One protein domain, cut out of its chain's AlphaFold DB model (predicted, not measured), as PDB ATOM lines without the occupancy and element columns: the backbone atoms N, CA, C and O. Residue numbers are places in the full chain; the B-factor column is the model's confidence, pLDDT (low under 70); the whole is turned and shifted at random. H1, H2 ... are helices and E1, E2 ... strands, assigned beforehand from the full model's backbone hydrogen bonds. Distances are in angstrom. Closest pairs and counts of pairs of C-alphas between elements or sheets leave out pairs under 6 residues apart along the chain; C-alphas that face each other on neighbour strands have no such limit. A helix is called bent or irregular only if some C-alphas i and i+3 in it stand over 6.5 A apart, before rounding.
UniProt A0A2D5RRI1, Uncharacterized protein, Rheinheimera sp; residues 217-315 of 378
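Overview. This is residues 217 to 315 of the 378 residues of an uncharacterized protein of Rheinheimera sp (UniProt A0A2D5RRI1). Look first for a two-stranded hairpin, E1 and E2, with helix H2 packed over one face of it and the long helix H3 running past its E1 edge; the shorter H1 crosses H3 steeply and reaches H2 near its own end. The last residues of H3, 308 to 315, stick out, and the loop of residues 237 to 248, which joins E1 to E2, reaches far out to one end of the longest axis, its C-alphas 13 to 26 A from the mean of all C-alphas. The printed part has 99 residues, with three named helices and two named strands in the order H1, E1, E2, H2, H3; the sheet E1 - E2 is antiparallel and the class is mostly helix. The whole is compact, with a radius of gyration of the C-alphas of 14.2 A and spans of 45 by 31 by 18 A.

Arrangement. Start at the hairpin of E1, residues 232 to 236, and E2, residues 249 to 253, antiparallel at 154 degrees. N 235 and O 250 are 2.8 A apart and N 233 and O 252 are 2.9 A apart, both within hydrogen-bond range. Residues 249 to 250 of E2 also pair, antiparallel, with residues 264 to 265. Next look to H2, residues 268 to 281: its closest C-alphas to E2 are those of Trp 268 and Tyr 249, 5.8 A apart. For E1 and H3, residues 291 to 315, the closest C-alphas are those of Gln 233 and Arg 301, at 6.9 A. H1, residues 217 to 229, touches residues 295 to 306 of H3, opposite ways at a steep tilt of 52 degrees; the closest C-alphas, Tyr 229 and Gly 298, are 4.1 A apart. H1 and H2 only just touch, with 3 pairs of C-alphas within 8 A, made on H1 by residue 228 alone; the closest are those of Cys 228 and Met 276, at 6.0 A. H2 and H3 are apart, as are E2 and H3. In H2 and H3 every O i to N i+4 pair is within hydrogen-bond range; in H1 it is 7 of 9.

Along the chain. Find C-alpha 232 at (-1.418, -48.439, -48.819), where E1 begins; it is 13.4 A long and E2 is 13.1 A. H2 measures 20.0 A. Find C-alpha 217 at (18.578, -39.311, -52.554); from there H1 runs 17.8 A to Tyr 229, and it is irregular, with C-alphas 224 and 227 at 7.1 A. H3 runs 35.7 A from Thr 291 to C-alpha 315 at (11.590, -29.975, -34.830).

Size, cuts and confidence. The two C-alphas farthest apart, those of Lys 242 and Ser 290, are 45.4 A apart. The printed part has no cut. The links E1 to E2 and E2 to H2 are long, with 12 and 14 residues. Check the B-factor column: pLDDT is under 70 at residues 239 to 246, 283 and 285 to 288.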
ATOM      1  N   VAL A 217      18.593 -38.044 -53.303       94.44
ATOM      2  CA  VAL A 217      18.578 -39.311 -52.554       94.44
ATOM      3  C   VAL A 217      17.173 -39.587 -52.004       94.44
ATOM      4  O   VAL A 217      16.663 -40.705 -52.107       94.44
ATOM      5  N   ALA A 218      16.494 -38.560 -51.489       94.62
ATOM      6  CA  ALA A 218      15.104 -38.661 -51.063       94.62
ATOM      7  C   ALA A 218      14.167 -38.974 -52.245       94.62
ATOM      8  O   ALA A 218      13.243 -39.773 -52.094       94.62
ATOM      9  N   LYS A 219      14.410 -38.414 -53.439       95.38
ATOM     10  CA  LYS A 219      13.647 -38.742 -54.659       95.38
ATOM     11  C   LYS A 219      13.816 -40.203 -55.067       95.38
ATOM     12  O   LYS A 219      12.820 -40.859 -55.373       95.38
ATOM     13  N   GLU A 220      15.034 -40.739 -55.032       95.38
ATOM     14  CA  GLU A 220      15.275 -42.165 -55.292       95.38
ATOM     15  C   GLU A 220      14.501 -43.053 -54.309       95.38
ATOM     16  O   GLU A 220      13.875 -44.042 -54.707       95.38
ATOM     17  N   GLU A 221      14.470 -42.664 -53.036       94.94
ATOM     18  CA  GLU A 221      13.732 -43.387 -52.007       94.94
ATOM     19  C   GLU A 221      12.207 -43.288 -52.194       94.94
ATOM     20  O   GLU A 221      11.492 -44.282 -52.027       94.94
ATOM     21  N   ILE A 222      11.696 -42.129 -52.624       96.25
ATOM     22  CA  ILE A 222      10.290 -41.946 -53.011       96.25
ATOM     23  C   ILE A 222       9.925 -42.899 -54.150       96.25
ATOM     24  O   ILE A 222       8.915 -43.602 -54.060       96.25
ATOM     25  N   GLU A 223      10.747 -42.972 -55.197       95.00
ATOM     26  CA  GLU A 223      10.513 -43.874 -56.327       95.00
ATOM     27  C   GLU A 223      10.571 -45.346 -55.907       95.00
ATOM     28  O   GLU A 223       9.708 -46.139 -56.305       95.00
ATOM     29  N   ARG A 224      11.524 -45.716 -55.037       94.19
ATOM     30  CA  ARG A 224      11.630 -47.072 -54.476       94.19
ATOM     31  C   ARG A 224      10.353 -47.478 -53.737       94.19
ATOM     32  O   ARG A 224       9.898 -48.618 -53.868       94.19
ATOM     33  N   ARG A 225       9.751 -46.556 -52.977       95.00
ATOM     34  CA  ARG A 225       8.530 -46.796 -52.182       95.00
ATOM     35  C   ARG A 225       7.242 -46.709 -53.001       95.00
ATOM     36  O   ARG A 225       6.276 -47.412 -52.684       95.00
ATOM     37  N   ALA A 226       7.214 -45.905 -54.066       94.31
ATOM     38  CA  ALA A 226       6.001 -45.526 -54.794       94.31
ATOM     39  C   ALA A 226       5.143 -46.718 -55.246       94.31
ATOM     40  O   ALA A 226       3.917 -46.691 -55.116       94.31
ATOM     41  N   ALA A 227       5.765 -47.789 -55.745       91.12
ATOM     42  CA  ALA A 227       5.038 -48.970 -56.208       91.12
ATOM     43  C   ALA A 227       4.236 -49.638 -55.079       91.12
ATOM     44  O   ALA A 227       3.070 -49.988 -55.274       91.12
ATOM     45  N   CYS A 228       4.819 -49.762 -53.886       92.44
ATOM     46  CA  CYS A 228       4.133 -50.340 -52.733       92.44
ATOM     47  C   CYS A 228       3.102 -49.363 -52.170       92.44
ATOM     48  O   CYS A 228       1.950 -49.735 -51.942       92.44
ATOM     49  N   TYR A 229       3.478 -48.090 -52.044       95.38
ATOM     50  CA  TYR A 229       2.631 -47.062 -51.436       95.38
ATOM     51  C   TYR A 229       1.419 -46.703 -52.306       95.38
ATOM     52  O   TYR A 229       0.442 -46.107 -51.852       95.38
ATOM     53  N   SER A 230       1.414 -47.149 -53.562       93.12
ATOM     54  CA  SER A 230       0.250 -47.070 -54.444       93.12
ATOM     55  C   SER A 230      -0.961 -47.917 -53.998       93.12
ATOM     56  O   SER A 230      -2.045 -47.784 -54.579       93.12
ATOM     57  N   PHE A 231      -0.786 -48.778 -52.985       91.44
ATOM     58  CA  PHE A 231      -1.819 -49.674 -52.442       91.44
ATOM     59  C   PHE A 231      -2.070 -49.517 -50.935       91.44
ATOM     60  O   PHE A 231      -2.921 -50.212 -50.380       91.44
ATOM     61  N   GLY A 232      -1.319 -48.652 -50.258       92.38
ATOM     62  CA  GLY A 232      -1.418 -48.439 -48.819       92.38
ATOM     63  C   GLY A 232      -0.295 -47.546 -48.312       92.38
ATOM     64  O   GLY A 232       0.420 -46.941 -49.103       92.38
ATOM     65  N   GLN A 233      -0.130 -47.482 -47.000       94.12
ATOM     66  CA  GLN A 233       0.935 -46.722 -46.345       94.12
ATOM     67  C   GLN A 233       1.347 -47.397 -45.040       94.12
ATOM     68  O   GLN A 233       0.559 -48.142 -44.448       94.12
ATOM     69  N   ILE A 234       2.571 -47.143 -44.592       94.19
ATOM     70  CA  ILE A 234       3.027 -47.564 -43.270       94.19
ATOM     71  C   ILE A 234       2.624 -46.480 -42.273       94.19
ATOM     72  O   ILE A 234       2.681 -45.291 -42.566       94.19
ATOM     73  N   LYS A 235       2.147 -46.902 -41.108       91.12
ATOM     74  CA  LYS A 235       1.822 -46.038 -39.978       91.12
ATOM     75  C   LYS A 235       2.497 -46.566 -38.729       91.12
ATOM     76  O   LYS A 235       2.827 -47.751 -38.642       91.12
ATOM     77  N   ASP A 236       2.631 -45.697 -37.744       88.12
ATOM     78  CA  ASP A 236       3.054 -46.066 -36.406       88.12
ATOM     79  C   ASP A 236       2.001 -45.694 -35.354       88.12
ATOM     80  O   ASP A 236       1.005 -45.024 -35.631       88.12
ATOM     81  N   ASN A 237       2.172 -46.225 -34.145       82.81
ATOM     82  CA  ASN A 237       1.284 -45.982 -33.009       82.81
ATOM     83  C   ASN A 237       1.705 -44.784 -32.136       82.81
ATOM     84  O   ASN A 237       1.240 -44.690 -30.997       82.81
ATOM     85  N   GLY A 238       2.549 -43.892 -32.651       72.94
ATOM     86  CA  GLY A 238       3.081 -42.726 -31.955       72.94
ATOM     87  C   GLY A 238       4.367 -42.993 -31.169       72.94
ATOM     88  O   GLY A 238       4.934 -44.089 -31.179       72.94
ATOM     89  N   ALA A 239       4.828 -41.944 -30.482       62.66
ATOM     90  CA  ALA A 239       6.050 -41.956 -29.682       62.66
ATOM     91  C   ALA A 239       5.992 -42.951 -28.510       62.66
ATOM     92  O   ALA A 239       4.921 -43.336 -28.023       62.66
ATOM     93  N   TRP A 240       7.175 -43.343 -28.029       60.38
ATOM     94  CA  TRP A 240       7.309 -44.191 -26.851       60.38
ATOM     95  C   TRP A 240       6.592 -43.569 -25.649       60.38
ATOM     96  O   TRP A 240       6.698 -42.377 -25.368       60.38
ATOM     97  N   SER A 241       5.876 -44.396 -24.890       53.44
ATOM     98  CA  SER A 241       5.361 -43.991 -23.585       53.44
ATOM     99  C   SER A 241       5.645 -45.069 -22.551       53.44
ATOM    100  O   SER A 241       5.595 -46.268 -22.846       53.44
ATOM    101  N   LYS A 242       5.879 -44.642 -21.302       46.31
ATOM    102  CA  LYS A 242       6.123 -45.533 -20.151       46.31
ATOM    103  C   LYS A 242       5.053 -46.624 -19.985       46.31
ATOM    104  O   LYS A 242       5.349 -47.672 -19.422       46.31
ATOM    105  N   SER A 243       3.829 -46.388 -20.461       48.12
ATOM    106  CA  SER A 243       2.698 -47.325 -20.414       48.12
ATOM    107  C   SER A 243       2.398 -48.033 -21.746       48.12
ATOM    108  O   SER A 243       1.745 -49.075 -21.722       48.12
ATOM    109  N   GLY A 244       2.844 -47.495 -22.888       50.91
ATOM    110  CA  GLY A 244       2.469 -47.955 -24.234       50.91
ATOM    111  C   GLY A 244       3.464 -48.897 -24.920       50.91
ATOM    112  O   GLY A 244       3.094 -49.561 -25.887       50.91
ATOM    113  N   GLY A 245       4.691 -49.013 -24.404       59.31
ATOM    114  CA  GLY A 245       5.738 -49.856 -24.994       59.31
ATOM    115  C   GLY A 245       6.489 -49.180 -26.149       59.31
ATOM    116  O   GLY A 245       6.367 -47.977 -26.363       59.31
ATOM    117  N   ARG A 246       7.322 -49.956 -26.862       67.75
ATOM    118  CA  ARG A 246       8.101 -49.489 -28.029       67.75
ATOM    119  C   ARG A 246       7.190 -49.043 -29.182       67.75
ATOM    120  O   ARG A 246       6.108 -49.607 -29.345       67.75
ATOM    121  N   LYS A 247       7.662 -48.078 -29.986       79.50
ATOM    122  CA  LYS A 247       7.042 -47.667 -31.259       79.50
ATOM    123  C   LYS A 247       6.896 -48.901 -32.157       79.50
ATOM    124  O   LYS A 247       7.848 -49.661 -32.331       79.50
ATOM    125  N   LEU A 248       5.687 -49.138 -32.657       87.38
ATOM    126  CA  LEU A 248       5.342 -50.258 -33.526       87.38
ATOM    127  C   LEU A 248       4.800 -49.737 -34.850       87.38
ATOM    128  O   LEU A 248       3.935 -48.864 -34.874       87.38
ATOM    129  N   TYR A 249       5.236 -50.368 -35.930       91.75
ATOM    130  CA  TYR A 249       4.833 -50.057 -37.294       91.75
ATOM    131  C   TYR A 249       3.787 -51.054 -37.783       91.75
ATOM    132  O   TYR A 249       3.819 -52.232 -37.424       91.75
ATOM    133  N   TYR A 250       2.851 -50.604 -38.606       92.44
ATOM    134  CA  TYR A 250       1.852 -51.447 -39.257       92.44
ATOM    135  C   TYR A 250       1.484 -50.864 -40.619       92.44
ATOM    136  O   TYR A 250       1.634 -49.670 -40.854       92.44
ATOM    137  N   VAL A 251       0.994 -51.704 -41.528       93.31
ATOM    138  CA  VAL A 251       0.562 -51.244 -42.855       93.31
ATOM    139  C   VAL A 251      -0.943 -51.047 -42.857       93.31
ATOM    140  O   VAL A 251      -1.705 -51.931 -42.464       93.31
ATOM    141  N   GLU A 252      -1.368 -49.899 -43.356       92.19
ATOM    142  CA  GLU A 252      -2.753 -49.593 -43.666       92.19
ATOM    143  C   GLU A 252      -2.947 -49.688 -45.183       92.19
ATOM    144  O   GLU A 252      -2.534 -48.806 -45.937       92.19
ATOM    145  N   PHE A 253      -3.538 -50.793 -45.642       91.69
ATOM    146  CA  PHE A 253      -3.884 -50.970 -47.050       91.69
ATOM    147  C   PHE A 253      -5.155 -50.208 -47.422       91.69
ATOM    148  O   PHE A 253      -6.079 -50.061 -46.618       91.69
ATOM    149  N   ASP A 254      -5.224 -49.775 -48.678       89.50
ATOM    150  CA  ASP A 254      -6.416 -49.147 -49.229       89.50
ATOM    151  C   ASP A 254      -7.598 -50.123 -49.234       89.50
ATOM    152  O   ASP A 254      -7.458 -51.316 -49.499       89.50
ATOM    153  N   SER A 255      -8.806 -49.598 -49.013       85.75
ATOM    154  CA  SER A 255     -10.042 -50.402 -49.006       85.75
ATOM    155  C   SER A 255     -10.315 -51.173 -50.310       85.75
ATOM    156  O   SER A 255     -11.131 -52.096 -50.330       85.75
ATOM    157  N   ASP A 256      -9.666 -50.795 -51.414       81.62
ATOM    158  CA  ASP A 256      -9.771 -51.462 -52.711       81.62
ATOM    159  C   ASP A 256      -8.639 -52.473 -52.980       81.62
ATOM    160  O   ASP A 256      -8.571 -53.060 -54.069       81.62
ATOM    161  N   PHE A 257      -7.783 -52.714 -51.987       83.88
ATOM    162  CA  PHE A 257      -6.724 -53.706 -52.017       83.88
ATOM    163  C   PHE A 257      -7.167 -55.014 -51.338       83.88
ATOM    164  O   PHE A 257      -7.819 -55.023 -50.299       83.88
ATOM    165  N   ALA A 258      -6.865 -56.150 -51.970       75.25
ATOM    166  CA  ALA A 258      -7.462 -57.453 -51.663       75.25
ATOM    167  C   ALA A 258      -6.807 -58.170 -50.466       75.25
ATOM    168  O   ALA A 258      -6.330 -59.293 -50.624       75.25
ATOM    169  N   THR A 259      -6.754 -57.548 -49.289       78.94
ATOM    170  CA  THR A 259      -6.138 -58.163 -48.103       78.94
ATOM    171  C   THR A 259      -6.881 -57.829 -46.812       78.94
ATOM    172  O   THR A 259      -7.399 -56.732 -46.647       78.94
ATOM    173  N   ASN A 260      -6.904 -58.794 -45.891       76.31
ATOM    174  CA  ASN A 260      -7.341 -58.621 -44.499       76.31
ATOM    175  C   ASN A 260      -6.172 -58.852 -43.524       76.31
ATOM    176  O   ASN A 260      -6.384 -59.010 -42.322       76.31
ATOM    177  N   GLU A 261      -4.944 -58.962 -44.039       79.38
ATOM    178  CA  GLU A 261      -3.766 -59.188 -43.212       79.38
ATOM    179  C   GLU A 261      -3.416 -57.897 -42.458       79.38
ATOM    180  O   GLU A 261      -3.236 -56.843 -43.063       79.38
ATOM    181  N   ASN A 262      -3.312 -57.988 -41.132       80.25
ATOM    182  CA  ASN A 262      -2.855 -56.897 -40.279       80.25
ATOM    183  C   ASN A 262      -1.791 -57.441 -39.322       80.25
ATOM    184  O   ASN A 262      -2.022 -58.424 -38.613       80.25
ATOM    185  N   ARG A 263      -0.612 -56.821 -39.333       88.31
ATOM    186  CA  ARG A 263       0.537 -57.211 -38.520       88.31
ATOM    187  C   ARG A 263       1.249 -55.962 -38.019       88.31
ATOM    188  O   ARG A 263       1.306 -54.953 -38.714       88.31
ATOM    189  N   LYS A 264       1.789 -56.063 -36.805       91.50
ATOM    190  CA  LYS A 264       2.636 -55.042 -36.187       91.50
ATOM    191  C   LYS A 264       4.100 -55.478 -36.223       91.50
ATOM    192  O   LYS A 264       4.386 -56.669 -36.069       91.50
ATOM    193  N   PHE A 265       4.994 -54.516 -36.391       92.50
ATOM    194  CA  PHE A 265       6.434 -54.691 -36.555       92.50
ATOM    195  C   PHE A 265       7.190 -53.759 -35.612       92.50
ATOM    196  O   PHE A 265       6.685 -52.702 -35.248       92.50
ATOM    197  N   ASN A 266       8.405 -54.146 -35.223       88.38
ATOM    198  CA  ASN A 266       9.257 -53.317 -34.364       88.38
ATOM    199  C   ASN A 266      10.087 -52.302 -35.160       88.38
ATOM    200  O   ASN A 266      10.613 -51.366 -34.569       88.38
ATOM    201  N   SER A 267      10.226 -52.491 -36.473       89.94
ATOM    202  CA  SER A 267      10.961 -51.588 -37.354       89.94
ATOM    203  C   SER A 267      10.130 -51.241 -38.585       89.94
ATOM    204  O   SER A 267       9.299 -52.038 -39.038       89.94
ATOM    205  N   TRP A 268      10.370 -50.046 -39.125       92.06
ATOM    206  CA  TRP A 268       9.774 -49.615 -40.384       92.06
ATOM    207  C   TRP A 268      10.222 -50.523 -41.538       92.06
ATOM    208  O   TRP A 268       9.394 -50.950 -42.339       92.06
ATOM    209  N   SER A 269      11.504 -50.906 -41.574       93.38
ATOM    210  CA  SER A 269      12.067 -51.766 -42.623       93.38
ATOM    211  C   SER A 269      11.372 -53.126 -42.699       93.38
ATOM    212  O   SER A 269      10.997 -53.550 -43.790       93.38
ATOM    213  N   ASP A 270      11.103 -53.769 -41.555       94.94
ATOM    214  CA  ASP A 270      10.363 -55.038 -41.521       94.94
ATOM    215  C   ASP A 270       8.927 -54.871 -42.044       94.94
ATOM    216  O   ASP A 270       8.407 -55.735 -42.757       94.94
ATOM    217  N   ALA A 271       8.271 -53.757 -41.690       95.12
ATOM    218  CA  ALA A 271       6.927 -53.445 -42.169       95.12
ATOM    219  C   ALA A 271       6.917 -53.219 -43.687       95.12
ATOM    220  O   ALA A 271       6.025 -53.721 -44.376       95.12
ATOM    221  N   PHE A 272       7.927 -52.523 -44.213       95.19
ATOM    222  CA  PHE A 272       8.082 -52.263 -45.639       95.19
ATOM    223  C   PHE A 272       8.373 -53.540 -46.425       95.19
ATOM    224  O   PHE A 272       7.684 -53.824 -47.402       95.19
ATOM    225  N   GLU A 273       9.321 -54.365 -45.980       95.25
ATOM    226  CA  GLU A 273       9.607 -55.657 -46.611       95.25
ATOM    227  C   GLU A 273       8.376 -56.560 -46.656       95.25
ATOM    228  O   GLU A 273       8.077 -57.173 -47.687       95.25
ATOM    229  N   TRP A 274       7.615 -56.604 -45.562       94.62
ATOM    230  CA  TRP A 274       6.362 -57.339 -45.533       94.62
ATOM    231  C   TRP A 274       5.323 -56.744 -46.494       94.62
ATOM    232  O   TRP A 274       4.698 -57.492 -47.250       94.62
ATOM    233  N   MET A 275       5.176 -55.416 -46.539       94.06
ATOM    234  CA  MET A 275       4.292 -54.741 -47.493       94.06
ATOM    235  C   MET A 275       4.645 -55.113 -48.937       94.06
ATOM    236  O   MET A 275       3.751 -55.486 -49.700       94.06
ATOM    237  N   MET A 276       5.932 -55.090 -49.298       92.94
ATOM    238  CA  MET A 276       6.404 -55.491 -50.628       92.94
ATOM    239  C   MET A 276       5.978 -56.925 -50.967       92.94
ATOM    240  O   MET A 276       5.488 -57.194 -52.066       92.94
ATOM    241  N   GLN A 277       6.129 -57.862 -50.026       92.62
ATOM    242  CA  GLN A 277       5.728 -59.259 -50.223       92.62
ATOM    243  C   GLN A 277       4.215 -59.390 -50.449       92.62
ATOM    244  O   GLN A 277       3.781 -60.116 -51.349       92.62
ATOM    245  N   VAL A 278       3.403 -58.671 -49.669       91.00
ATOM    246  CA  VAL A 278       1.939 -58.687 -49.798       91.00
ATOM    247  C   VAL A 278       1.500 -58.076 -51.130       91.00
ATOM    248  O   VAL A 278       0.649 -58.666 -51.804       91.00
ATOM    249  N   VAL A 279       2.096 -56.949 -51.536       89.69
ATOM    250  CA  VAL A 279       1.826 -56.268 -52.813       89.69
ATOM    251  C   VAL A 279       2.197 -57.143 -54.009       89.69
ATOM    252  O   VAL A 279       1.430 -57.221 -54.963       89.69
ATOM    253  N   ASN A 280       3.310 -57.876 -53.942       87.06
ATOM    254  CA  ASN A 280       3.713 -58.804 -55.004       87.06
ATOM    255  C   ASN A 280       2.807 -60.043 -55.104       87.06
ATOM    256  O   ASN A 280       2.652 -60.620 -56.183       87.06
ATOM    257  N   LYS A 281       2.203 -60.468 -53.989       87.12
ATOM    258  CA  LYS A 281       1.329 -61.648 -53.923       87.12
ATOM    259  C   LYS A 281      -0.110 -61.352 -54.353       87.12
ATOM    260  O   LYS A 281      -0.759 -62.213 -54.951       87.12
ATOM    261  N   HIS A 282      -0.624 -60.168 -54.035       81.44
ATOM    262  CA  HIS A 282      -2.028 -59.813 -54.240       81.44
ATOM    263  C   HIS A 282      -2.213 -58.860 -55.424       81.44
ATOM    264  O   HIS A 282      -1.295 -58.186 -55.875       81.44
ATOM    265  N   LYS A 283      -3.435 -58.809 -55.959       68.81
ATOM    266  CA  LYS A 283      -3.819 -57.862 -57.015       68.81
ATOM    267  C   LYS A 283      -4.911 -56.928 -56.484       68.81
ATOM    268  O   LYS A 283      -5.724 -57.373 -55.674       68.81
ATOM    269  N   PRO A 284      -4.976 -55.666 -56.943       70.50
ATOM    270  CA  PRO A 284      -6.056 -54.758 -56.563       70.50
ATOM    271  C   PRO A 284      -7.426 -55.334 -56.955       70.50
ATOM    272  O   PRO A 284      -7.579 -55.893 -58.044       70.50
ATOM    273  N   LEU A 285      -8.434 -55.164 -56.088       64.25
ATOM    274  CA  LEU A 285      -9.780 -55.739 -56.260       64.25
ATOM    275  C   LEU A 285     -10.512 -55.162 -57.479       64.25
ATOM    276  O   LEU A 285     -11.365 -55.825 -58.071       64.25
ATOM    277  N   ARG A 286     -10.206 -53.913 -57.860       63.16
ATOM    278  CA  ARG A 286     -10.802 -53.221 -59.015       63.16
ATOM    279  C   ARG A 286      -9.781 -52.328 -59.729       63.16
ATOM    280  O   ARG A 286      -9.093 -51.515 -59.111       63.16
ATOM    281  N   ARG A 287      -9.747 -52.392 -61.066       63.62
ATOM    282  CA  ARG A 287      -9.020 -51.438 -61.930       63.62
ATOM    283  C   ARG A 287      -9.814 -50.134 -62.087       63.62
ATOM    284  O   ARG A 287     -10.328 -49.852 -63.160       63.62
ATOM    285  N   LYS A 288      -9.977 -49.363 -61.006       67.19
ATOM    286  CA  LYS A 288     -10.610 -48.030 -61.084       67.19
ATOM    287  C   LYS A 288      -9.645 -46.931 -61.538       67.19
ATOM    288  O   LYS A 288     -10.076 -45.971 -62.163       67.19
ATOM    289  N   LEU A 289      -8.359 -47.077 -61.231       77.69
ATOM    290  CA  LEU A 289      -7.314 -46.104 -61.549       77.69
ATOM    291  C   LEU A 289      -6.296 -46.711 -62.517       77.69
ATOM    292  O   LEU A 289      -6.017 -47.913 -62.444       77.69
ATOM    293  N   SER A 290      -5.747 -45.878 -63.406       84.12
ATOM    294  CA  SER A 290      -4.593 -46.251 -64.229       84.12
ATOM    295  C   SER A 290      -3.364 -46.482 -63.347       84.12
ATOM    296  O   SER A 290      -3.273 -45.942 -62.241       84.12
ATOM    297  N   THR A 291      -2.409 -47.275 -63.838       85.19
ATOM    298  CA  THR A 291      -1.137 -47.531 -63.143       85.19
ATOM    299  C   THR A 291      -0.416 -46.228 -62.804       85.19
ATOM    300  O   THR A 291       0.024 -46.048 -61.678       85.19
ATOM    301  N   GLU A 292      -0.381 -45.289 -63.747       87.12
ATOM    302  CA  GLU A 292       0.228 -43.968 -63.575       87.12
ATOM    303  C   GLU A 292      -0.413 -43.166 -62.432       87.12
ATOM    304  O   GLU A 292       0.286 -42.683 -61.546       87.12
ATOM    305  N   LYS A 293      -1.752 -43.109 -62.372       88.56
ATOM    306  CA  LYS A 293      -2.465 -42.426 -61.278       88.56
ATOM    307  C   LYS A 293      -2.210 -43.083 -59.923       88.56
ATOM    308  O   LYS A 293      -2.122 -42.385 -58.919       88.56
ATOM    309  N   ARG A 294      -2.091 -44.414 -59.883       88.69
ATOM    310  CA  ARG A 294      -1.736 -45.144 -58.656       88.69
ATOM    311  C   ARG A 294      -0.308 -44.840 -58.210       88.69
ATOM    312  O   ARG A 294      -0.100 -44.572 -57.032       88.69
ATOM    313  N   LEU A 295       0.651 -44.833 -59.133       91.38
ATOM    314  CA  LEU A 295       2.035 -44.474 -58.822       91.38
ATOM    315  C   LEU A 295       2.142 -43.043 -58.299       91.38
ATOM    316  O   LEU A 295       2.851 -42.821 -57.328       91.38
ATOM    317  N   LEU A 296       1.377 -42.097 -58.853       92.06
ATOM    318  CA  LEU A 296       1.335 -40.725 -58.338       92.06
ATOM    319  C   LEU A 296       0.839 -40.659 -56.882       92.06
ATOM    320  O   LEU A 296       1.387 -39.906 -56.081       92.06
ATOM    321  N   ILE A 297      -0.163 -41.467 -56.515       92.81
ATOM    322  CA  ILE A 297      -0.615 -41.593 -55.117       92.81
ATOM    323  C   ILE A 297       0.508 -42.159 -54.241       92.81
ATOM    324  O   ILE A 297       0.764 -41.631 -53.163       92.81
ATOM    325  N   GLY A 298       1.188 -43.206 -54.716       95.31
ATOM    326  CA  GLY A 298       2.305 -43.819 -54.001       95.31
ATOM    327  C   GLY A 298       3.471 -42.860 -53.771       95.31
ATOM    328  O   GLY A 298       3.967 -42.780 -52.651       95.31
ATOM    329  N   ARG A 299       3.847 -42.077 -54.789       96.06
ATOM    330  CA  ARG A 299       4.867 -41.023 -54.682       96.06
ATOM    331  C   ARG A 299       4.495 -39.981 -53.643       96.06
ATOM    332  O   ARG A 299       5.309 -39.672 -52.788       96.06
ATOM    333  N   ARG A 300       3.253 -39.484 -53.676       95.31
ATOM    334  CA  ARG A 300       2.775 -38.500 -52.694       95.31
ATOM    335  C   ARG A 300       2.843 -39.041 -51.270       95.31
ATOM    336  O   ARG A 300       3.356 -38.352 -50.406       95.31
ATOM    337  N   ARG A 301       2.392 -40.277 -51.036       96.38
ATOM    338  CA  ARG A 301       2.486 -40.922 -49.714       96.38
ATOM    339  C   ARG A 301       3.930 -41.071 -49.246       96.38
ATOM    340  O   ARG A 301       4.216 -40.787 -48.093       96.38
ATOM    341  N   ALA A 302       4.825 -41.503 -50.134       96.75
ATOM    342  CA  ALA A 302       6.232 -41.681 -49.794       96.75
ATOM    343  C   ALA A 302       6.910 -40.337 -49.495       96.75
ATOM    344  O   ALA A 302       7.629 -40.228 -48.509       96.75
ATOM    345  N   ALA A 303       6.619 -39.306 -50.292       97.00
ATOM    346  CA  ALA A 303       7.088 -37.946 -50.054       97.00
ATOM    347  C   ALA A 303       6.571 -37.397 -48.717       97.00
ATOM    348  O   ALA A 303       7.348 -36.850 -47.948       97.00
ATOM    349  N   THR A 304       5.283 -37.584 -48.406       96.50
ATOM    350  CA  THR A 304       4.705 -37.160 -47.122       96.50
ATOM    351  C   THR A 304       5.350 -37.874 -45.937       96.50
ATOM    352  O   THR A 304       5.721 -37.201 -44.987       96.50
ATOM    353  N   GLU A 305       5.547 -39.193 -45.996       95.00
ATOM    354  CA  GLU A 305       6.198 -39.942 -44.909       95.00
ATOM    355  C   GLU A 305       7.655 -39.493 -44.694       95.00
ATOM    356  O   GLU A 305       8.082 -39.292 -43.561       95.00
ATOM    357  N   LEU A 306       8.426 -39.289 -45.770       95.06
ATOM    358  CA  LEU A 306       9.799 -38.784 -45.655       95.06
ATOM    359  C   LEU A 306       9.849 -37.345 -45.132       95.06
ATOM    360  O   LEU A 306      10.711 -37.025 -44.310       95.06
ATOM    361  N   ALA A 307       8.915 -36.495 -45.563       96.19
ATOM    362  CA  ALA A 307       8.756 -35.158 -45.011       96.19
ATOM    363  C   ALA A 307       8.454 -35.234 -43.507       96.19
ATOM    364  O   ALA A 307       9.106 -34.550 -42.731       96.19
ATOM    365  N   GLU A 308       7.539 -36.103 -43.068       93.50
ATOM    366  CA  GLU A 308       7.227 -36.305 -41.646       93.50
ATOM    367  C   GLU A 308       8.462 -36.727 -40.839       93.50
ATOM    368  O   GLU A 308       8.746 -36.105 -39.816       93.50
ATOM    369  N   CYS A 309       9.245 -37.703 -41.314       90.56
ATOM    370  CA  CYS A 309      10.491 -38.114 -40.653       90.56
ATOM    371  C   CYS A 309      11.521 -36.974 -40.570       90.56
ATOM    372  O   CYS A 309      12.191 -36.793 -39.548       90.56
ATOM    373  N   THR A 310      11.635 -36.184 -41.640       93.69
ATOM    374  CA  THR A 310      12.539 -35.028 -41.686       93.69
ATOM    375  C   THR A 310      12.098 -33.961 -40.692       93.69
ATOM    376  O   THR A 310      12.916 -33.442 -39.938       93.69
ATOM    377  N   LEU A 311      10.800 -33.655 -40.649       94.12
ATOM    378  CA  LEU A 311      10.239 -32.662 -39.738       94.12
ATOM    379  C   LEU A 311      10.302 -33.105 -38.282       94.12
ATOM    380  O   LEU A 311      10.534 -32.264 -37.423       94.12
ATOM    381  N   GLU A 312      10.141 -34.397 -37.986       90.81
ATOM    382  CA  GLU A 312      10.338 -34.931 -36.635       90.81
ATOM    383  C   GLU A 312      11.746 -34.578 -36.136       90.81
ATOM    384  O   GLU A 312      11.891 -33.953 -35.084       90.81
ATOM    385  N   THR A 313      12.769 -34.857 -36.943       90.88
ATOM    386  CA  THR A 313      14.167 -34.537 -36.615       90.88
ATOM    387  C   THR A 313      14.416 -33.025 -36.577       90.88
ATOM    388  O   THR A 313      15.030 -32.513 -35.642       90.88
ATOM    389  N   TYR A 314      13.894 -32.282 -37.555       93.12
ATOM    390  CA  TYR A 314      14.057 -30.831 -37.629       93.12
ATOM    391  C   TYR A 314      13.431 -30.106 -36.437       93.12
ATOM    392  O   TYR A 314      14.044 -29.209 -35.863       93.12
ATOM    393  N   ASN A 315      12.251 -30.537 -35.999       93.44
ATOM    394  CA  ASN A 315      11.590 -29.975 -34.830       93.44
ATOM    395  C   ASN A 315      12.332 -30.298 -33.529       93.44
ATOM    396  O   ASN A 315      12.403 -29.434 -32.659       93.44
TER     397      ASN A 315